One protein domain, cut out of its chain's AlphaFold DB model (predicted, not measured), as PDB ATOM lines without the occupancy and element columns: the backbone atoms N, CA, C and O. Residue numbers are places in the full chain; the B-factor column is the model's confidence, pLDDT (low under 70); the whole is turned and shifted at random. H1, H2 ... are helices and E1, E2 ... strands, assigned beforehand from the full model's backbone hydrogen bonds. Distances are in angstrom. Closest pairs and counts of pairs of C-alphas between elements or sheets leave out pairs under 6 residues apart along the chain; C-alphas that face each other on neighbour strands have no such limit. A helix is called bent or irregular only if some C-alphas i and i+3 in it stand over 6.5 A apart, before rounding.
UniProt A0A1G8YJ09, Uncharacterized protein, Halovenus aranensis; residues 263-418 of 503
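AT A GLANCE: This is residues 263 to 418 of the 503 residues of an uncharacterized protein of Halovenus aranensis (UniProt A0A1G8YJ09). Three crossed helices, H3, H4 and H6, gather over one side of the long helix H2; H4 and H6 meet at a corner, and H3 packs on both. Small H1 joins on to H2 and H6, short H5 packs on H4, and residues 264 to 270 stick out. The printed part has 156 residues, under half of them in named elements: E1, which pairs with no named strand, then H1 to H6, mostly helix. It is compact, with a radius of gyration of the C-alphas of 16.0 A and spans of 44 by 43 by 32 A.

HOW THE PARTS SIT: Start at H2, residues 287 to 309. Its residues 304 to 308 only just touch H3, residues 317 to 327, with 3 pairs of C-alphas within 8 A, the closest Glu 308 and Leu 317 at 6.8 A. H3 and H4, residues 334 to 347, form a helical hairpin; the closest C-alphas, Tyr 325 and Leu 334, are 6.3 A apart. H6, residues 393 to 404, touches H3, closest at the C-alphas of Leu 318 and Ile 400, 6.6 A. H4 and H6 touch only at their ends, closest at the C-alphas of Leu 334 and Asn 393, 5.8 A. H1, residues 274 to 278, touches residues 290 to 294 of H2, closest at the C-alphas of Ile 275 and Arg 291, 5.6 A. H5, residues 356 to 359, only just touches H4, with 3 pairs of C-alphas within 8 A, the closest Pro 341 and Val 358 at 7.1 A. Every O i to N i+4 pair is within hydrogen-bond range in H1, H2, H3 and H6, and 6 of 10 in H4; H5 is too short for one.

IN THESE COORDINATES: Find C-alpha 287 at (-1.554, 1.482, 19.764); H2 runs 33.6 A to C-alpha 309 at (31.806, -1.591, 17.501). H4, 17.1 A long, is only just irregular: C-alphas 337 and 340 are 6.7 A apart. E1 is residues 263 to 265.

THE WHOLE: The C-alphas farthest apart, Asp 267 and Asp 352, are 51.2 A apart. The printed part has no cut; the link from H5 to H6 is long, 33 residues. Look for pLDDT under 70 in 15 residues, among them 409 to 413.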
ATOM      1  N   ILE A 263       8.578  12.858  23.966       77.06
ATOM      2  CA  ILE A 263       8.488  13.694  25.162       77.06
ATOM      3  C   ILE A 263       9.667  14.654  25.143       77.06
ATOM      4  O   ILE A 263      10.815  14.222  25.094       77.06
ATOM      5  N   VAL A 264       9.377  15.950  25.114       72.62
ATOM      6  CA  VAL A 264      10.396  17.005  25.168       72.62
ATOM      7  C   VAL A 264      10.577  17.487  26.606       72.62
ATOM      8  O   VAL A 264      11.702  17.754  27.004       72.62
ATOM      9  N   ASP A 265       9.486  17.529  27.377       68.25
ATOM     10  CA  ASP A 265       9.432  17.888  28.800       68.25
ATOM     11  C   ASP A 265       8.250  17.161  29.479       68.25
ATOM     12  O   ASP A 265       7.394  16.610  28.787       68.25
ATOM     13  N   GLU A 266       8.155  17.192  30.821       63.25
ATOM     14  CA  GLU A 266       7.087  16.523  31.608       63.25
ATOM     15  C   GLU A 266       5.654  16.819  31.112       63.25
ATOM     16  O   GLU A 266       4.762  15.990  31.290       63.25
ATOM     17  N   ASP A 267       5.445  17.973  30.468       55.91
ATOM     18  CA  ASP A 267       4.148  18.451  29.980       55.91
ATOM     19  C   ASP A 267       4.096  18.685  28.449       55.91
ATOM     20  O   ASP A 267       3.059  19.122  27.936       55.91
ATOM     21  N   GLU A 268       5.184  18.439  27.700       71.12
ATOM     22  CA  GLU A 268       5.260  18.716  26.254       71.12
ATOM     23  C   GLU A 268       5.569  17.456  25.432       71.12
ATOM     24  O   GLU A 268       6.669  16.902  25.475       71.12
ATOM     25  N   GLU A 269       4.591  17.045  24.616       72.94
ATOM     26  CA  GLU A 269       4.707  15.935  23.668       72.94
ATOM     27  C   GLU A 269       4.749  16.441  22.214       72.94
ATOM     28  O   GLU A 269       3.938  17.268  21.785       72.94
ATOM     29  N   THR A 270       5.667  15.897  21.418       74.00
ATOM     30  CA  THR A 270       5.750  16.064  19.970       74.00
ATOM     31  C   THR A 270       5.242  14.812  19.251       74.00
ATOM     32  O   THR A 270       5.666  13.698  19.558       74.00
ATOM     33  N   PRO A 271       4.402  14.965  18.213       68.12
ATOM     34  CA  PRO A 271       3.976  13.837  17.387       68.12
ATOM     35  C   PRO A 271       5.112  13.297  16.502       68.12
ATOM     36  O   PRO A 271       5.019  12.193  15.971       68.12
ATOM     37  N   ARG A 272       6.213  14.049  16.340       73.69
ATOM     38  CA  ARG A 272       7.388  13.637  15.555       73.69
ATOM     39  C   ARG A 272       8.291  12.689  16.345       73.69
ATOM     40  O   ARG A 272       9.449  13.006  16.598       73.69
ATOM     41  N   SER A 273       7.746  11.541  16.706       81.94
ATOM     42  CA  SER A 273       8.442  10.451  17.385       81.94
ATOM     43  C   SER A 273       8.104   9.115  16.744       81.94
ATOM     44  O   SER A 273       7.211   9.024  15.893       81.94
ATOM     45  N   LEU A 274       8.824   8.069  17.139       81.31
ATOM     46  CA  LEU A 274       8.578   6.718  16.657       81.31
ATOM     47  C   LEU A 274       7.158   6.253  17.003       81.31
ATOM     48  O   LEU A 274       6.448   5.776  16.123       81.31
ATOM     49  N   ILE A 275       6.721   6.467  18.244       80.06
ATOM     50  CA  ILE A 275       5.382   6.086  18.712       80.06
ATOM     51  C   ILE A 275       4.287   7.021  18.184       80.06
ATOM     52  O   ILE A 275       3.181   6.553  17.931       80.06
ATOM     53  N   GLY A 276       4.575   8.318  18.031       77.56
ATOM     54  CA  GLY A 276       3.597   9.314  17.586       77.56
ATOM     55  C   GLY A 276       3.171   9.103  16.132       77.56
ATOM     56  O   GLY A 276       2.113   8.543  15.860       77.56
ATOM     57  N   ASP A 277       4.004   9.551  15.190       81.75
ATOM     58  CA  ASP A 277       3.730   9.465  13.748       81.75
ATOM     59  C   ASP A 277       4.656   8.486  13.005       81.75
ATOM     60  O   ASP A 277       4.467   8.259  11.806       81.75
ATOM     61  N   GLY A 278       5.684   7.940  13.660       84.12
ATOM     62  CA  GLY A 278       6.751   7.176  13.012       84.12
ATOM     63  C   GLY A 278       6.358   5.773  12.563       84.12
ATOM     64  O   GLY A 278       6.662   5.404  11.426       84.12
ATOM     65  N   VAL A 279       5.688   5.007  13.424       90.50
ATOM     66  CA  VAL A 279       5.262   3.630  13.138       90.50
ATOM     67  C   VAL A 279       3.972   3.617  12.318       90.50
ATOM     68  O   VAL A 279       2.948   4.188  12.694       90.50
ATOM     69  N   VAL A 280       4.010   2.913  11.192       91.25
ATOM     70  CA  VAL A 280       2.854   2.597  10.358       91.25
ATOM     71  C   VAL A 280       2.390   1.195  10.734       91.25
ATOM     72  O   VAL A 280       3.034   0.199  10.411       91.25
ATOM     73  N   LYS A 281       1.281   1.127  11.471       89.88
ATOM     74  CA  LYS A 281       0.733  -0.135  11.973       89.88
ATOM     75  C   LYS A 281      -0.131  -0.857  10.924       89.88
ATOM     76  O   LYS A 281      -0.845  -0.180  10.177       89.88
ATOM     77  N   PRO A 282      -0.134  -2.199  10.915       88.62
ATOM     78  CA  PRO A 282      -1.052  -2.982  10.099       88.62
ATOM     79  C   PRO A 282      -2.486  -2.953  10.651       88.62
ATOM     80  O   PRO A 282      -2.735  -2.606  11.812       88.62
ATOM     81  N   ASP A 283      -3.446  -3.340   9.809       83.00
ATOM     82  CA  ASP A 283      -4.837  -3.516  10.223       83.00
ATOM     83  C   ASP A 283      -4.931  -4.601  11.310       83.00
ATOM     84  O   ASP A 283      -4.368  -5.680  11.168       83.00
ATOM     85  N   GLY A 284      -5.646  -4.316  12.403       81.06
ATOM     86  CA  GLY A 284      -5.777  -5.228  13.550       81.06
ATOM     87  C   GLY A 284      -4.829  -4.927  14.717       81.06
ATOM     88  O   GLY A 284      -5.169  -5.248  15.852       81.06
ATOM     89  N   ALA A 285      -3.724  -4.211  14.484       85.00
ATOM     90  CA  ALA A 285      -2.792  -3.828  15.543       85.00
ATOM     91  C   ALA A 285      -3.297  -2.645  16.397       85.00
ATOM     92  O   ALA A 285      -3.834  -1.638  15.903       85.00
ATOM     93  N   THR A 286      -3.087  -2.741  17.710       84.56
ATOM     94  CA  THR A 286      -3.423  -1.684  18.672       84.56
ATOM     95  C   THR A 286      -2.325  -0.616  18.757       84.56
ATOM     96  O   THR A 286      -1.245  -0.748  18.184       84.56
ATOM     97  N   GLU A 287      -2.599   0.491  19.451       78.62
ATOM     98  CA  GLU A 287      -1.554   1.482  19.764       78.62
ATOM     99  C   GLU A 287      -0.497   0.919  20.724       78.62
ATOM    100  O   GLU A 287       0.677   1.254  20.592       78.62
ATOM    101  N   ASP A 288      -0.877   0.009  21.625       75.25
ATOM    102  CA  ASP A 288       0.066  -0.677  22.514       75.25
ATOM    103  C   ASP A 288       1.023  -1.585  21.723       75.25
ATOM    104  O   ASP A 288       2.212  -1.647  22.035       75.25
ATOM    105  N   ASP A 289       0.537  -2.233  20.658       80.75
ATOM    106  CA  ASP A 289       1.381  -3.033  19.762       80.75
ATOM    107  C   ASP A 289       2.373  -2.153  18.992       80.75
ATOM    108  O   ASP A 289       3.543  -2.510  18.870       80.75
ATOM    109  N   ALA A 290       1.942  -0.971  18.536       81.81
ATOM    110  CA  ALA A 290       2.831   0.006  17.903       81.81
ATOM    111  C   ALA A 290       3.895   0.542  18.878       81.81
ATOM    112  O   ALA A 290       5.059   0.682  18.498       81.81
ATOM    113  N   ARG A 291       3.532   0.777  20.149       78.38
ATOM    114  CA  ARG A 291       4.484   1.146  21.214       78.38
ATOM    115  C   ARG A 291       5.511   0.049  21.459       78.38
ATOM    116  O   ARG A 291       6.702   0.334  21.561       78.38
ATOM    117  N   LEU A 292       5.064  -1.201  21.536       78.50
ATOM    118  CA  LEU A 292       5.956  -2.331  21.756       78.50
ATOM    119  C   LEU A 292       6.887  -2.552  20.556       78.50
ATOM    120  O   LEU A 292       8.085  -2.740  20.755       78.50
ATOM    121  N   PHE A 293       6.371  -2.430  19.329       85.00
ATOM    122  CA  PHE A 293       7.175  -2.481  18.107       85.00
ATOM    123  C   PHE A 293       8.243  -1.384  18.080       85.00
ATOM    124  O   PHE A 293       9.401  -1.669  17.793       85.00
ATOM    125  N   ALA A 294       7.885  -0.144  18.432       85.56
ATOM    126  CA  ALA A 294       8.821   0.977  18.496       85.56
ATOM    127  C   ALA A 294       9.995   0.697  19.452       85.56
ATOM    128  O   ALA A 294      11.158   0.894  19.097       85.56
ATOM    129  N   VAL A 295       9.697   0.182  20.648       79.62
ATOM    130  CA  VAL A 295      10.721  -0.183  21.638       79.62
ATOM    131  C   VAL A 295      11.577  -1.347  21.137       79.62
ATOM    132  O   VAL A 295      12.801  -1.286  21.218       79.62
ATOM    133  N   GLU A 296      10.973  -2.401  20.580       81.12
ATOM    134  CA  GLU A 296      11.719  -3.545  20.040       81.12
ATOM    135  C   GLU A 296      12.622  -3.156  18.863       81.12
ATOM    136  O   GLU A 296      13.766  -3.612  18.793       81.12
ATOM    137  N   LEU A 297      12.147  -2.277  17.980       88.00
ATOM    138  CA  LEU A 297      12.920  -1.716  16.878       88.00
ATOM    139  C   LEU A 297      14.151  -0.969  17.390       88.00
ATOM    140  O   LEU A 297      15.265  -1.266  16.962       88.00
ATOM    141  N   MET A 298      13.973  -0.050  18.338       85.19
ATOM    142  CA  MET A 298      15.093   0.684  18.926       85.19
ATOM    143  C   MET A 298      16.104  -0.248  19.583       85.19
ATOM    144  O   MET A 298      17.305  -0.102  19.375       85.19
ATOM    145  N   ASN A 299      15.632  -1.259  20.315       79.50
ATOM    146  CA  ASN A 299      16.509  -2.242  20.947       79.50
ATOM    147  C   ASN A 299      17.334  -3.003  19.901       79.50
ATOM    148  O   ASN A 299      18.518  -3.256  20.107       79.50
ATOM    149  N   ARG A 300      16.726  -3.363  18.767       87.06
ATOM    150  CA  ARG A 300      17.416  -4.020  17.649       87.06
ATOM    151  C   ARG A 300      18.451  -3.116  16.993       87.06
ATOM    152  O   ARG A 300      19.553  -3.590  16.737       87.06
ATOM    153  N   LEU A 301      18.135  -1.842  16.772       89.31
ATOM    154  CA  LEU A 301      19.065  -0.879  16.172       89.31
ATOM    155  C   LEU A 301      20.257  -0.586  17.093       89.31
ATOM    156  O   LEU A 301      21.401  -0.682  16.661       89.31
ATOM    157  N   VAL A 302      20.012  -0.357  18.384       83.75
ATOM    158  CA  VAL A 302      21.079  -0.208  19.387       83.75
ATOM    159  C   VAL A 302      21.945  -1.473  19.461       83.75
ATOM    160  O   VAL A 302      23.166  -1.396  19.585       83.75
ATOM    161  N   PHE A 303      21.345  -2.663  19.336       81.88
ATOM    162  CA  PHE A 303      22.118  -3.903  19.273       81.88
ATOM    163  C   PHE A 303      23.027  -3.968  18.040       81.88
ATOM    164  O   PHE A 303      24.135  -4.486  18.151       81.88
ATOM    165  N   ILE A 304      22.589  -3.443  16.892       85.38
ATOM    166  CA  ILE A 304      23.435  -3.347  15.696       85.38
ATOM    167  C   ILE A 304      24.633  -2.437  15.952       85.38
ATOM    168  O   ILE A 304      25.741  -2.870  15.651       85.38
ATOM    169  N   LYS A 305      24.458  -1.273  16.592       84.25
ATOM    170  CA  LYS A 305      25.591  -0.396  16.946       84.25
ATOM    171  C   LYS A 305      26.669  -1.126  17.761       84.25
ATOM    172  O   LYS A 305      27.856  -0.953  17.517       84.25
ATOM    173  N   PHE A 306      26.292  -2.038  18.664       77.88
ATOM    174  CA  PHE A 306      27.291  -2.874  19.352       77.88
ATOM    175  C   PHE A 306      27.978  -3.906  18.461       77.88
ATOM    176  O   PHE A 306      29.094  -4.333  18.763       77.88
ATOM    177  N   LEU A 307      27.298  -4.406  17.430       79.62
ATOM    178  CA  LEU A 307      27.915  -5.323  16.475       79.62
ATOM    179  C   LEU A 307      28.927  -4.589  15.597       79.62
ATOM    180  O   LEU A 307      29.961  -5.180  15.286       79.62
ATOM    181  N   GLU A 308      28.625  -3.345  15.232       81.19
ATOM    182  CA  GLU A 308      29.517  -2.446  14.500       81.19
ATOM    183  C   GLU A 308      30.793  -2.176  15.307       81.19
ATOM    184  O   GLU A 308      31.882  -2.476  14.827       81.19
ATOM    185  N   ASP A 309      30.666  -1.777  16.581       73.25
ATOM    186  CA  ASP A 309      31.806  -1.591  17.501       73.25
ATOM    187  C   ASP A 309      32.663  -2.857  17.664       73.25
ATOM    188  O   ASP A 309      33.886  -2.825  17.767       73.25
ATOM    189  N   LYS A 310      32.021  -4.026  17.719       69.88
ATOM    190  CA  LYS A 310      32.733  -5.300  17.885       69.88
ATOM    191  C   LYS A 310      33.379  -5.801  16.593       69.88
ATOM    192  O   LYS A 310      33.903  -6.918  16.617       69.88
ATOM    193  N   GLU A 311      33.304  -5.025  15.508       72.56
ATOM    194  CA  GLU A 311      33.756  -5.380  14.159       72.56
ATOM    195  C   GLU A 311      33.190  -6.738  13.705       72.56
ATOM    196  O   GLU A 311      33.819  -7.513  12.983       72.56
ATOM    197  N   LEU A 312      31.997  -7.085  14.202       75.00
ATOM    198  CA  LEU A 312      31.280  -8.296  13.794       75.00
ATOM    199  C   LEU A 312      30.467  -8.058  12.525       75.00
ATOM    200  O   LEU A 312      30.075  -9.018  11.865       75.00
ATOM    201  N   VAL A 313      30.193  -6.792  12.232       83.00
ATOM    202  CA  VAL A 313      29.625  -6.284  10.988       83.00
ATOM    203  C   VAL A 313      30.452  -5.075  10.548       83.00
ATOM    204  O   VAL A 313      31.359  -4.651  11.264       83.00
ATOM    205  N   HIS A 314      30.151  -4.529   9.372       81.50
ATOM    206  CA  HIS A 314      30.782  -3.303   8.889       81.50
ATOM    207  C   HIS A 314      30.636  -2.164   9.928       81.50
ATOM    208  O   HIS A 314      29.513  -1.976  10.390       81.50
ATOM    209  N   PRO A 315      31.698  -1.408  10.284       78.31
ATOM    210  CA  PRO A 315      31.664  -0.393  11.353       78.31
ATOM    211  C   PRO A 315      30.592   0.694  11.194       78.31
ATOM    212  O   PRO A 315      30.095   1.213  12.182       78.31
ATOM    213  N   ASP A 316      30.195   0.983   9.957       86.50
ATOM    214  CA  ASP A 316      29.176   1.991   9.638       86.50
ATOM    215  C   ASP A 316      27.946   1.359   8.962       86.50
ATOM    216  O   ASP A 316      27.427   1.896   7.983       86.50
ATOM    217  N   LEU A 317      27.524   0.158   9.374       89.38
ATOM    218  CA  LEU A 317      26.453  -0.588   8.700       89.38
ATOM    219  C   LEU A 317      25.151   0.226   8.603       89.38
ATOM    220  O   LEU A 317      24.606   0.344   7.506       89.38
ATOM    221  N   LEU A 318      24.646   0.805   9.696       90.62
ATOM    222  CA  LEU A 318      23.400   1.587   9.671       90.62
ATOM    223  C   LEU A 318      23.505   2.822   8.770       90.62
ATOM    224  O   LEU A 318      22.584   3.085   7.989       90.62
ATOM    225  N   LEU A 319      24.630   3.537   8.829       90.31
ATOM    226  CA  LEU A 319      24.893   4.686   7.966       90.31
ATOM    227  C   LEU A 319      24.983   4.265   6.492       90.31
ATOM    228  O   LEU A 319      24.337   4.862   5.639       90.31
ATOM    229  N   THR A 320      25.670   3.159   6.203       90.00
ATOM    230  CA  THR A 320      25.781   2.590   4.851       90.00
ATOM    231  C   THR A 320      24.409   2.227   4.284       90.00
ATOM    232  O   THR A 320      24.140   2.472   3.109       90.00
ATOM    233  N   LEU A 321      23.511   1.663   5.100       90.56
ATOM    234  CA  LEU A 321      22.143   1.346   4.673       90.56
ATOM    235  C   LEU A 321      21.316   2.608   4.417       90.56
ATOM    236  O   LEU A 321      20.543   2.650   3.458       90.56
ATOM    237  N   LYS A 322      21.485   3.640   5.251       92.38
ATOM    238  CA  LYS A 322      20.857   4.945   5.039       92.38
ATOM    239  C   LYS A 322      21.326   5.562   3.717       92.38
ATOM    240  O   LYS A 322      20.476   5.929   2.907       92.38
ATOM    241  N   ASP A 323      22.633   5.614   3.479       91.19
ATOM    242  CA  ASP A 323      23.229   6.198   2.274       91.19
ATOM    243  C   ASP A 323      22.823   5.414   1.018       91.19
ATOM    244  O   ASP A 323      22.350   5.993   0.039       91.19
ATOM    245  N   ALA A 324      22.880   4.079   1.072       88.88
ATOM    246  CA  ALA A 324      22.447   3.216  -0.027       88.88
ATOM    247  C   ALA A 324      20.967   3.415  -0.389       88.88
ATOM    248  O   ALA A 324      20.609   3.347  -1.569       88.88
ATOM    249  N   TYR A 325      20.105   3.669   0.604       90.69
ATOM    250  CA  TYR A 325      18.697   3.995   0.378       90.69
ATOM    251  C   TYR A 325      18.504   5.375  -0.258       90.69
ATOM    252  O   TYR A 325      17.629   5.537  -1.107       90.69
ATOM    253  N   GLU A 326      19.295   6.369   0.151       89.62
ATOM    254  CA  GLU A 326      19.222   7.733  -0.380       89.62
ATOM    255  C   GLU A 326      19.737   7.846  -1.818       89.62
ATOM    256  O   GLU A 326      19.148   8.583  -2.615       89.62
ATOM    257  N   ASP A 327      20.773   7.084  -2.160       88.62
ATOM    258  CA  ASP A 327      21.362   7.059  -3.501       88.62
ATOM    259  C   ASP A 327      20.568   6.193  -4.493       88.62
ATOM    260  O   ASP A 327      20.640   6.388  -5.713       88.62
ATOM    261  N   GLY A 328      19.807   5.221  -3.989       85.06
ATOM    262  CA  GLY A 328      19.006   4.321  -4.809       85.06
ATOM    263  C   GLY A 328      17.592   4.825  -5.113       85.06
ATOM    264  O   GLY A 328      17.100   5.822  -4.588       85.06
ATOM    265  N   MET A 329      16.899   4.098  -5.993       84.62
ATOM    266  CA  MET A 329      15.475   4.313  -6.271       84.62
ATOM    267  C   MET A 329      14.663   3.120  -5.778       84.62
ATOM    268  O   MET A 329      14.443   2.165  -6.523       84.62
ATOM    269  N   TYR A 330      14.205   3.206  -4.534       86.44
ATOM    270  CA  TYR A 330      13.368   2.188  -3.901       86.44
ATOM    271  C   TYR A 330      11.900   2.602  -3.890       86.44
ATOM    272  O   TYR A 330      11.563   3.789  -3.915       86.44
ATOM    273  N   THR A 331      11.015   1.608  -3.886       85.38
ATOM    274  CA  THR A 331       9.563   1.834  -3.850       85.38
ATOM    275  C   THR A 331       8.988   1.722  -2.443       85.38
ATOM    276  O   THR A 331       7.954   2.337  -2.177       85.38
ATOM    277  N   GLY A 332       9.648   0.963  -1.566       89.06
ATOM    278  CA  GLY A 332       9.339   0.846  -0.147       89.06
ATOM    279  C   GLY A 332      10.069   1.873   0.719       89.06
ATOM    280  O   GLY A 332      10.817   2.738   0.243       89.06
ATOM    281  N   SER A 333       9.818   1.796   2.022       93.12
ATOM    282  CA  SER A 333      10.525   2.590   3.026       93.12
ATOM    283  C   SER A 333      11.947   2.050   3.249       93.12
ATOM    284  O   SER A 333      12.264   0.916   2.898       93.12
ATOM    285  N   LEU A 334      12.805   2.845   3.891       92.94
ATOM    286  CA  LEU A 334      14.119   2.401   4.364       92.94
ATOM    287  C   LEU A 334      13.990   1.203   5.318       92.94
ATOM    288  O   LEU A 334      14.839   0.311   5.322       92.94
ATOM    289  N   TYR A 335      12.922   1.175   6.119       94.25
ATOM    290  CA  TYR A 335      12.663   0.048   6.998       94.25
ATOM    291  C   TYR A 335      12.373  -1.220   6.195       94.25
ATOM    292  O   TYR A 335      13.032  -2.232   6.405       94.25
ATOM    293  N   ASP A 336      11.433  -1.148   5.258       92.38
ATOM    294  CA  ASP A 336      10.945  -2.288   4.484       92.38
ATOM    295  C   ASP A 336      12.020  -2.891   3.569       92.38
ATOM    296  O   ASP A 336      12.151  -4.110   3.490       92.38
ATOM    297  N   GLU A 337      12.817  -2.039   2.923       90.88
ATOM    298  CA  GLU A 337      13.784  -2.444   1.892       90.88
ATOM    299  C   GLU A 337      15.116  -2.934   2.484       90.88
ATOM    300  O   GLU A 337      15.773  -3.793   1.898       90.88
ATOM    301  N   PHE A 338      15.522  -2.420   3.654       91.88
ATOM    302  CA  PHE A 338      16.839  -2.709   4.235       91.88
ATOM    303  C   PHE A 338      16.780  -3.227   5.670       91.88
ATOM    304  O   PHE A 338      17.265  -4.324   5.952       91.88
ATOM    305  N   VAL A 339      16.195  -2.460   6.595       93.06
ATOM    306  CA  VAL A 339      16.256  -2.773   8.037       93.06
ATOM    307  C   VAL A 339      15.485  -4.056   8.371       93.06
ATOM    308  O   VAL A 339      15.939  -4.875   9.169       93.06
ATOM    309  N   LYS A 340      14.331  -4.266   7.736       92.06
ATOM    310  CA  LYS A 340      13.485  -5.442   7.919       92.06
ATOM    311  C   LYS A 340      14.164  -6.721   7.395       92.06
ATOM    312  O   LYS A 340      14.319  -7.647   8.197       92.06
ATOM    313  N   PRO A 341      14.660  -6.784   6.139       89.94
ATOM    314  CA  PRO A 341      15.467  -7.912   5.668       89.94
ATOM    315  C   PRO A 341      16.703  -8.168   6.533       89.94
ATOM    316  O   PRO A 341      17.019  -9.318   6.842       89.94
ATOM    317  N   LEU A 342      17.379  -7.112   6.998       90.25
ATOM    318  CA  LEU A 342      18.527  -7.251   7.895       90.25
ATOM    319  C   LEU A 342      18.162  -8.022   9.173       90.25
ATOM    320  O   LEU A 342      18.874  -8.948   9.570       90.25
ATOM    321  N   PHE A 343      17.039  -7.687   9.808       89.94
ATOM    322  CA  PHE A 343      16.596  -8.382  11.014       89.94
ATOM    323  C   PHE A 343      16.196  -9.831  10.732       89.94
ATOM    324  O   PHE A 343      16.738 -10.754  11.350       89.94
ATOM    325  N   TYR A 344      15.255 -10.041   9.815       88.00
ATOM    326  CA  TYR A 344      14.559 -11.323   9.710       88.00
ATOM    327  C   TYR A 344      15.226 -12.299   8.739       88.00
ATOM    328  O   TYR A 344      15.272 -13.496   9.029       88.00
ATOM    329  N   ASP A 345      15.825 -11.796   7.660       85.81
ATOM    330  CA  ASP A 345      16.391 -12.617   6.587       85.81
ATOM    331  C   ASP A 345      17.921 -12.731   6.647       85.81
ATOM    332  O   ASP A 345      18.493 -13.663   6.081       85.81
ATOM    333  N   VAL A 346      18.613 -11.818   7.341       86.75
ATOM    334  CA  VAL A 346      20.085 -11.838   7.459       86.75
ATOM    335  C   VAL A 346      20.539 -12.297   8.842       86.75
ATOM    336  O   VAL A 346      21.303 -13.261   8.957       86.75
ATOM    337  N   MET A 347      20.087 -11.623   9.902       86.06
ATOM    338  CA  MET A 347      20.519 -11.898  11.279       86.06
ATOM    339  C   MET A 347      19.779 -13.083  11.916       86.06
ATOM    340  O   MET A 347      20.299 -13.724  12.839       86.06
ATOM    341  N   ASN A 348      18.585 -13.407  11.416       85.69
ATOM    342  CA  ASN A 348      17.752 -14.513  11.890       85.69
ATOM    343  C   ASN A 348      17.741 -15.745  10.957       85.69
ATOM    344  O   ASN A 348      17.200 -16.782  11.345       85.69
ATOM    345  N   GLU A 349      18.461 -15.712   9.835       83.38
ATOM    346  CA  GLU A 349      18.603 -16.862   8.933       83.38
ATOM    347  C   GLU A 349      20.077 -17.134   8.582       83.38
ATOM    348  O   GLU A 349      20.930 -16.242   8.600       83.38
ATOM    349  N   LYS A 350      20.423 -18.398   8.313       82.69
ATOM    350  CA  LYS A 350      21.808 -18.751   7.958       82.69
ATOM    351  C   LYS A 350      22.152 -18.298   6.537       82.69
ATOM    352  O   LYS A 350      21.259 -18.324   5.696       82.69
ATOM    353  N   PRO A 351      23.433 -17.999   6.228       82.06
ATOM    354  CA  PRO A 351      23.852 -17.535   4.899       82.06
ATOM    355  C   PRO A 351      23.352 -18.393   3.727       82.06
ATOM    356  O   PRO A 351      22.902 -17.859   2.721       82.06
ATOM    357  N   ASP A 352      23.359 -19.720   3.872       81.88
ATOM    358  CA  ASP A 352      22.918 -20.680   2.850       81.88
ATOM    359  C   ASP A 352      21.393 -20.774   2.685       81.88
ATOM    360  O   ASP A 352      20.903 -21.377   1.730       81.88
ATOM    361  N   GLN A 353      20.646 -20.195   3.622       83.31
ATOM    362  CA  GLN A 353      19.190 -20.233   3.686       83.31
ATOM    363  C   GLN A 353      18.555 -18.858   3.413       83.31
ATOM    364  O   GLN A 353      17.329 -18.765   3.362       83.31
ATOM    365  N   ARG A 354      19.366 -17.808   3.202       85.31
ATOM    366  CA  ARG A 354      18.882 -16.448   2.924       85.31
ATOM    367  C   ARG A 354      18.140 -16.384   1.585       85.31
ATOM    368  O   ARG A 354      18.550 -17.069   0.642       85.31
ATOM    369  N   PRO A 355      17.103 -15.545   1.448       84.44
ATOM    370  CA  PRO A 355      16.441 -15.316   0.168       84.44
ATOM    371  C   PRO A 355      17.424 -14.798  -0.901       84.44
ATOM    372  O   PRO A 355      18.302 -14.001  -0.570       84.44
ATOM    373  N   PRO A 356      17.272 -15.168  -2.190       81.38
ATOM    374  CA  PRO A 356      18.145 -14.669  -3.261       81.38
ATOM    375  C   PRO A 356      18.194 -13.139  -3.348       81.38
ATOM    376  O   PRO A 356      19.256 -12.567  -3.541       81.38
ATOM    377  N   THR A 357      17.061 -12.476  -3.101       77.56
ATOM    378  CA  THR A 357      16.938 -11.008  -3.079       77.56
ATOM    379  C   THR A 357      17.804 -10.332  -2.017       77.56
ATOM    380  O   THR A 357      18.126  -9.162  -2.159       77.56
ATOM    381  N   VAL A 358      18.171 -11.061  -0.961       79.06
ATOM    382  CA  VAL A 358      19.019 -10.589   0.141       79.06
ATOM    383  C   VAL A 358      20.485 -10.945  -0.109       79.06
ATOM    384  O   VAL A 358      21.371 -10.197   0.287       79.06
ATOM    385  N   GLN A 359      20.748 -12.069  -0.786       74.25
ATOM    386  CA  GLN A 359      22.105 -12.486  -1.168       74.25
ATOM    387  C   GLN A 359      22.750 -11.535  -2.184       74.25
ATOM    388  O   GLN A 359      23.967 -11.400  -2.187       74.25
ATOM    389  N   ASP A 360      21.944 -10.873  -3.018       74.38
ATOM    390  CA  ASP A 360      22.422  -9.918  -4.027       74.38
ATOM    391  C   ASP A 360      22.789  -8.536  -3.435       74.38
ATOM    392  O   ASP A 360      23.287  -7.668  -4.154       74.38
ATOM    393  N   ILE A 361      22.550  -8.306  -2.137       77.62
ATOM    394  CA  ILE A 361      22.901  -7.060  -1.444       77.62
ATOM    395  C   ILE A 361      24.305  -7.214  -0.854       77.62
ATOM    396  O   ILE A 361      24.480  -7.861   0.177       77.62
ATOM    397  N   GLU A 362      25.297  -6.579  -1.486       77.69
ATOM    398  CA  GLU A 362      26.720  -6.686  -1.105       77.69
ATOM    399  C   GLU A 362      26.960  -6.382   0.386       77.69
ATOM    400  O   GLU A 362      27.696  -7.095   1.062       77.69
ATOM    401  N   VAL A 363      26.257  -5.390   0.944       77.00
ATOM    402  CA  VAL A 363      26.382  -4.976   2.357       77.00
ATOM    403  C   VAL A 363      25.986  -6.091   3.348       77.00
ATOM    404  O   VAL A 363      26.403  -6.072   4.505       77.00
ATOM    405  N   PHE A 364      25.198  -7.086   2.926       82.88
ATOM    406  CA  PHE A 364      24.722  -8.176   3.786       82.88
ATOM    407  C   PHE A 364      25.570  -9.453   3.726       82.88
ATOM    408  O   PHE A 364      25.327 -10.377   4.515       82.88
ATOM    409  N   GLU A 365      26.552  -9.525   2.825       77.12
ATOM    410  CA  GLU A 365      27.342 -10.738   2.582       77.12
ATOM    411  C   GLU A 365      28.101 -11.183   3.844       77.12
ATOM    412  O   GLU A 365      27.978 -12.334   4.277       77.12
ATOM    413  N   ASP A 366      28.779 -10.244   4.508       76.44
ATOM    414  CA  ASP A 366      29.663 -10.517   5.648       76.44
ATOM    415  C   ASP A 366      28.954 -10.558   7.014       76.44
ATOM    416  O   ASP A 366      29.574 -10.828   8.046       76.44
ATOM    417  N   ILE A 367      27.636 -10.336   7.058       82.12
ATOM    418  CA  ILE A 367      26.898 -10.261   8.325       82.12
ATOM    419  C   ILE A 367      26.665 -11.671   8.898       82.12
ATOM    420  O   ILE A 367      26.087 -12.530   8.222       82.12
ATOM    421  N   PRO A 368      27.040 -11.950  10.163       79.38
ATOM    422  CA  PRO A 368      26.884 -13.271  10.758       79.38
ATOM    423  C   PRO A 368      25.442 -13.571  11.190       79.38
ATOM    424  O   PRO A 368      24.678 -12.705  11.609       79.38
ATOM    425  N   TYR A 369      25.092 -14.858  11.181       80.00
ATOM    426  CA  TYR A 369      23.827 -15.349  11.729       80.00
ATOM    427  C   TYR A 369      23.820 -15.330  13.268       80.00
ATOM    428  O   TYR A 369      24.678 -15.942  13.916       80.00
ATOM    429  N   LEU A 370      22.803 -14.704  13.870       76.56
ATOM    430  CA  LEU A 370      22.720 -14.439  15.313       76.56
ATOM    431  C   LEU A 370      21.728 -15.339  16.071       76.56
ATOM    432  O   LEU A 370      21.418 -15.101  17.240       76.56
ATOM    433  N   ASN A 371      21.234 -16.413  15.444       62.38
ATOM    434  CA  ASN A 371      20.258 -17.353  16.021       62.38
ATOM    435  C   ASN A 371      18.899 -16.755  16.429       62.38
ATOM    436  O   ASN A 371      18.115 -17.448  17.085       62.38
ATOM    437  N   GLY A 372      18.577 -15.523  16.028       57.59
ATOM    438  CA  GLY A 372      17.212 -15.013  16.140       57.59
ATOM    439  C   GLY A 372      16.705 -14.761  17.557       57.59
ATOM    440  O   GLY A 372      15.517 -14.886  17.805       57.59
ATOM    441  N   GLY A 373      17.557 -14.497  18.546       69.12
ATOM    442  CA  GLY A 373      17.044 -14.207  19.892       69.12
ATOM    443  C   GLY A 373      16.195 -12.933  19.913       69.12
ATOM    444  O   GLY A 373      15.006 -12.975  20.205       69.12
ATOM    445  N   LEU A 374      16.843 -11.813  19.603       73.12
ATOM    446  CA  LEU A 374      16.251 -10.476  19.531       73.12
ATOM    447  C   LEU A 374      15.576 -10.192  18.176       73.12
ATOM    448  O   LEU A 374      14.638  -9.409  18.100       73.12
ATOM    449  N   PHE A 375      16.064 -10.835  17.117       82.25
ATOM    450  CA  PHE A 375      15.663 -10.588  15.727       82.25
ATOM    451  C   PHE A 375      14.562 -11.526  15.226       82.25
ATOM    452  O   PHE A 375      14.299 -11.593  14.033       82.25
ATOM    453  N   ARG A 376      13.941 -12.298  16.122       81.38
ATOM    454  CA  ARG A 376      12.714 -13.017  15.777       81.38
ATOM    455  C   ARG A 376      11.525 -12.081  15.925       81.38
ATOM    456  O   ARG A 376      11.521 -11.315  16.890       81.38
ATOM    457  N   PRO A 377      10.507 -12.227  15.065       81.00
ATOM    458  CA  PRO A 377       9.206 -11.634  15.317       81.00
ATOM    459  C   PRO A 377       8.690 -12.066  16.699       81.00
ATOM    460  O   PRO A 377       8.619 -13.262  17.014       81.00
ATOM    461  N   SER A 378       8.391 -11.088  17.542       73.38
ATOM    462  CA  SER A 378       7.826 -11.198  18.891       73.38
ATOM    463  C   SER A 378       6.350 -10.789  18.933       73.38
ATOM    464  O   SER A 378       5.626 -11.213  19.846       73.38
ATOM    465  N   LEU A 379       5.917  -9.982  17.965       73.75
ATOM    466  CA  LEU A 379       4.588  -9.401  17.838       73.75
ATOM    467  C   LEU A 379       3.764 -10.100  16.764       73.75
ATOM    468  O   LEU A 379       4.278 -10.764  15.865       73.75
ATOM    469  N   GLY A 380       2.455  -9.960  16.911       67.94
ATOM    470  CA  GLY A 380       1.475 -10.647  16.091       67.94
ATOM    471  C   GLY A 380       0.662 -11.678  16.860       67.94
ATOM    472  O   GLY A 380       1.046 -12.183  17.930       67.94
ATOM    473  N   ASP A 381      -0.497 -11.943  16.287       74.06
ATOM    474  CA  ASP A 381      -1.488 -12.928  16.688       74.06
ATOM    475  C   ASP A 381      -2.180 -13.474  15.425       74.06
ATOM    476  O   ASP A 381      -1.586 -13.483  14.349       74.06
ATOM    477  N   ASP A 382      -3.398 -14.007  15.545       72.56
ATOM    478  CA  ASP A 382      -4.123 -14.515  14.376       72.56
ATOM    479  C   ASP A 382      -4.567 -13.381  13.419       72.56
ATOM    480  O   ASP A 382      -4.916 -13.674  12.273       72.56
ATOM    481  N   ASP A 383      -4.552 -12.114  13.862       73.00
ATOM    482  CA  ASP A 383      -5.087 -10.961  13.132       73.00
ATOM    483  C   ASP A 383      -4.003 -10.134  12.404       73.00
ATOM    484  O   ASP A 383      -4.312  -9.527  11.376       73.00
ATOM    485  N   PHE A 384      -2.744 -10.125  12.869       83.44
ATOM    486  CA  PHE A 384      -1.630  -9.413  12.210       83.44
ATOM    487  C   PHE A 384      -0.252 -10.047  12.477       83.44
ATOM    488  O   PHE A 384      -0.069 -10.739  13.480       83.44
ATOM    489  N   ASN A 385       0.748  -9.758  11.627       85.56
ATOM    490  CA  ASN A 385       2.152 -10.122  11.867       85.56
ATOM    491  C   ASN A 385       3.027  -8.888  12.121       85.56
ATOM    492  O   ASN A 385       2.767  -7.801  11.609       85.56
ATOM    493  N   GLU A 386       4.117  -9.060  12.869       85.31
ATOM    494  CA  GLU A 386       5.108  -7.993  13.076       85.31
ATOM    495  C   GLU A 386       5.760  -7.509  11.773       85.31
ATOM    496  O   GLU A 386       6.055  -6.330  11.631       85.31
ATOM    497  N   GLU A 387       5.962  -8.406  10.807       86.25
ATOM    498  CA  GLU A 387       6.590  -8.086   9.517       86.25
ATOM    499  C   GLU A 387       5.741  -7.145   8.639       86.25
ATOM    500  O   GLU A 387       6.253  -6.601   7.653       86.25
ATOM    501  N   ASP A 388       4.466  -6.952   9.009       88.38
ATOM    502  CA  ASP A 388       3.523  -6.040   8.359       88.38
ATOM    503  C   ASP A 388       3.616  -4.600   8.908       88.38
ATOM    504  O   ASP A 388       2.972  -3.694   8.376       88.38
ATOM    505  N   PHE A 389       4.393  -4.367   9.974       91.75
ATOM    506  CA  PHE A 389       4.697  -3.017  10.449       91.75
ATOM    507  C   PHE A 389       5.696  -2.332   9.519       91.75
ATOM    508  O   PHE A 389       6.593  -2.961   8.963       91.75
ATOM    509  N   ASP A 390       5.568  -1.013   9.403       93.19
ATOM    510  CA  ASP A 390       6.503  -0.180   8.655       93.19
ATOM    511  C   ASP A 390       6.879   1.080   9.456       93.19
ATOM    512  O   ASP A 390       6.233   1.432  10.446       93.19
ATOM    513  N   VAL A 391       7.946   1.769   9.055       93.62
ATOM    514  CA  VAL A 391       8.424   2.998   9.695       93.62
ATOM    515  C   VAL A 391       8.646   4.075   8.652       93.62
ATOM    516  O   VAL A 391       9.325   3.882   7.644       93.62
ATOM    517  N   ARG A 392       8.126   5.272   8.924       93.38
ATOM    518  CA  ARG A 392       8.330   6.423   8.044       93.38
ATOM    519  C   ARG A 392       9.814   6.758   7.915       93.38
ATOM    520  O   ARG A 392      10.496   6.988   8.912       93.38
ATOM    521  N   ASN A 393      10.266   6.943   6.675       93.00
ATOM    522  CA  ASN A 393      11.652   7.291   6.347       93.00
ATOM    523  C   ASN A 393      12.213   8.463   7.152       93.00
ATOM    524  O   ASN A 393      13.358   8.406   7.576       93.00
ATOM    525  N   SER A 394      11.428   9.526   7.357       89.31
ATOM    526  CA  SER A 394      11.895  10.692   8.114       89.31
ATOM    527  C   SER A 394      12.276  10.327   9.545       89.31
ATOM    528  O   SER A 394      13.279  10.816  10.039       89.31
ATOM    529  N   VAL A 395      11.499   9.453  10.189       90.12
ATOM    530  CA  VAL A 395      11.750   9.022  11.567       90.12
ATOM    531  C   VAL A 395      12.876   7.997  11.609       90.12
ATOM    532  O   VAL A 395      13.768   8.127  12.438       90.12
ATOM    533  N   MET A 396      12.892   7.036  10.678       92.88
ATOM    534  CA  MET A 396      13.971   6.046  10.606       92.88
ATOM    535  C   MET A 396      15.342   6.711  10.427       92.88
ATOM    536  O   MET A 396      16.283   6.378  11.138       92.88
ATOM    537  N   LYS A 397      15.443   7.699   9.529       91.62
ATOM    538  CA  LYS A 397      16.684   8.457   9.320       91.62
ATOM    539  C   LYS A 397      17.109   9.213  10.575       91.62
ATOM    540  O   LYS A 397      18.265   9.119  10.951       91.62
ATOM    541  N   SER A 398      16.178   9.891  11.248       89.06
ATOM    542  CA  SER A 398      16.478  10.596  12.500       89.06
ATOM    543  C   SER A 398      16.943   9.666  13.621       89.06
ATOM    544  O   SER A 398      17.793  10.061  14.406       89.06
ATOM    545  N   ILE A 399      16.414   8.442  13.697       90.12
ATOM    546  CA  ILE A 399      16.875   7.439  14.666       90.12
ATOM    547  C   ILE A 399      18.287   6.964  14.331       90.12
ATOM    548  O   ILE A 399      19.101   6.831  15.237       90.12
ATOM    549  N   ILE A 400      18.584   6.706  13.055       91.06
ATOM    550  CA  ILE A 400      19.944   6.348  12.640       91.06
ATOM    551  C   ILE A 400      20.894   7.495  12.991       91.06
ATOM    552  O   ILE A 400      21.870   7.259  13.684       91.06
ATOM    553  N   ASP A 401      20.554   8.736  12.637       90.31
ATOM    554  CA  ASP A 401      21.374   9.915  12.951       90.31
ATOM    555  C   ASP A 401      21.597  10.104  14.457       90.31
ATOM    556  O   ASP A 401      22.697  10.458  14.870       90.31
ATOM    557  N   LEU A 402      20.582   9.821  15.283       88.50
ATOM    558  CA  LEU A 402      20.722   9.790  16.738       88.50
ATOM    559  C   LEU A 402      21.753   8.742  17.170       88.50
ATOM    560  O   LEU A 402      22.651   9.047  17.945       88.50
ATOM    561  N   LEU A 403      21.626   7.504  16.688       87.75
ATOM    562  CA  LEU A 403      22.516   6.407  17.070       87.75
ATOM    563  C   LEU A 403      23.947   6.597  16.555       87.75
ATOM    564  O   LEU A 403      24.879   6.160  17.221       87.75
ATOM    565  N   GLU A 404      24.132   7.255  15.413       87.06
ATOM    566  CA  GLU A 404      25.457   7.637  14.909       87.06
ATOM    567  C   GLU A 404      26.102   8.768  15.728       87.06
ATOM    568  O   GLU A 404      27.319   8.929  15.700       87.06
ATOM    569  N   GLY A 405      25.309   9.531  16.489       84.06
ATOM    570  CA  GLY A 405      25.809  10.563  17.399       84.06
ATOM    571  C   GLY A 405      26.484  10.021  18.663       84.06
ATOM    572  O   GLY A 405      27.181  10.774  19.336       84.06
ATOM    573  N   TYR A 406      26.314   8.731  18.977       83.38
ATOM    574  CA  TYR A 406      26.878   8.107  20.175       83.38
ATOM    575  C   TYR A 406      27.789   6.924  19.838       83.38
ATOM    576  O   TYR A 406      27.504   6.114  18.957       83.38
ATOM    577  N   SER A 407      28.866   6.770  20.612       77.50
ATOM    578  CA  SER A 407      29.756   5.611  20.524       77.50
ATOM    579  C   SER A 407      29.281   4.495  21.458       77.50
ATOM    580  O   SER A 407      29.284   4.638  22.680       77.50
ATOM    581  N   PHE A 408      28.860   3.362  20.895       73.75
ATOM    582  CA  PHE A 408      28.373   2.197  21.643       73.75
ATOM    583  C   PHE A 408      29.478   1.158  21.791       73.75
ATOM    584  O   PHE A 408      29.467   0.126  21.121       73.75
ATOM    585  N   SER A 409      30.441   1.416  22.671       64.44
ATOM    586  CA  SER A 409      31.620   0.565  22.787       64.44
ATOM    587  C   SER A 409      31.732  -0.139  24.133       64.44
ATOM    588  O   SER A 409      31.561   0.424  25.211       64.44
ATOM    589  N   ALA A 410      32.074  -1.429  24.065       55.22
ATOM    590  CA  ALA A 410      32.612  -2.164  25.218       55.22
ATOM    591  C   ALA A 410      34.156  -2.168  25.234       55.22
ATOM    592  O   ALA A 410      34.762  -2.954  25.968       55.22
ATOM    593  N   GLY A 411      34.772  -1.386  24.342       53.88
ATOM    594  CA  GLY A 411      36.209  -1.143  24.207       53.88
ATOM    595  C   GLY A 411      36.765  -0.147  25.226       53.88
ATOM    596  O   GLY A 411      37.982  -0.100  25.386       53.88
ATOM    597  N   GLY A 412      35.885   0.547  25.957       57.66
ATOM    598  CA  GLY A 412      36.211   1.241  27.197       57.66
ATOM    599  C   GLY A 412      36.617   2.706  27.053       57.66
ATOM    600  O   GLY A 412      37.184   3.238  27.997       57.66
ATOM    601  N   SER A 413      36.374   3.410  25.945       69.44
ATOM    602  CA  SER A 413      36.624   4.860  25.958       69.44
ATOM    603  C   SER A 413      35.795   5.520  27.073       69.44
ATOM    604  O   SER A 413      34.654   5.108  27.321       69.44
ATOM    605  N   PRO A 414      36.322   6.542  27.768       71.62
ATOM    606  CA  PRO A 414      35.550   7.328  28.729       71.62
ATOM    607  C   PRO A 414      34.249   7.910  28.169       71.62
ATOM    608  O   PRO A 414      33.302   8.120  28.921       71.62
ATOM    609  N   THR A 415      34.214   8.138  26.858       77.06
ATOM    610  CA  THR A 415      33.099   8.715  26.104       77.06
ATOM    611  C   THR A 415      32.122   7.677  25.540       77.06
ATOM    612  O   THR A 415      31.118   8.044  24.936       77.06
ATOM    613  N   ASP A 416      32.382   6.379  25.736       75.62
ATOM    614  CA  ASP A 416      31.543   5.314  25.188       75.62
ATOM    615  C   ASP A 416      30.358   4.970  26.102       75.62
ATOM    616  O   ASP A 416      30.482   4.871  27.328       75.62
ATOM    617  N   LEU A 417      29.212   4.672  25.489       74.06
ATOM    618  CA  LEU A 417      28.041   4.117  26.161       74.06
ATOM    619  C   LEU A 417      28.217   2.616  26.431       74.06
ATOM    620  O   LEU A 417      28.165   1.777  25.526       74.06
ATOM    621  N   ASP A 418      28.351   2.255  27.712       66.44
ATOM    622  CA  ASP A 418      28.467   0.856  28.131       66.44
ATOM    623  C   ASP A 418      27.127   0.094  27.949       66.44
ATOM    624  O   ASP A 418      26.069   0.553  28.384       66.44
TER     625      ASP A 418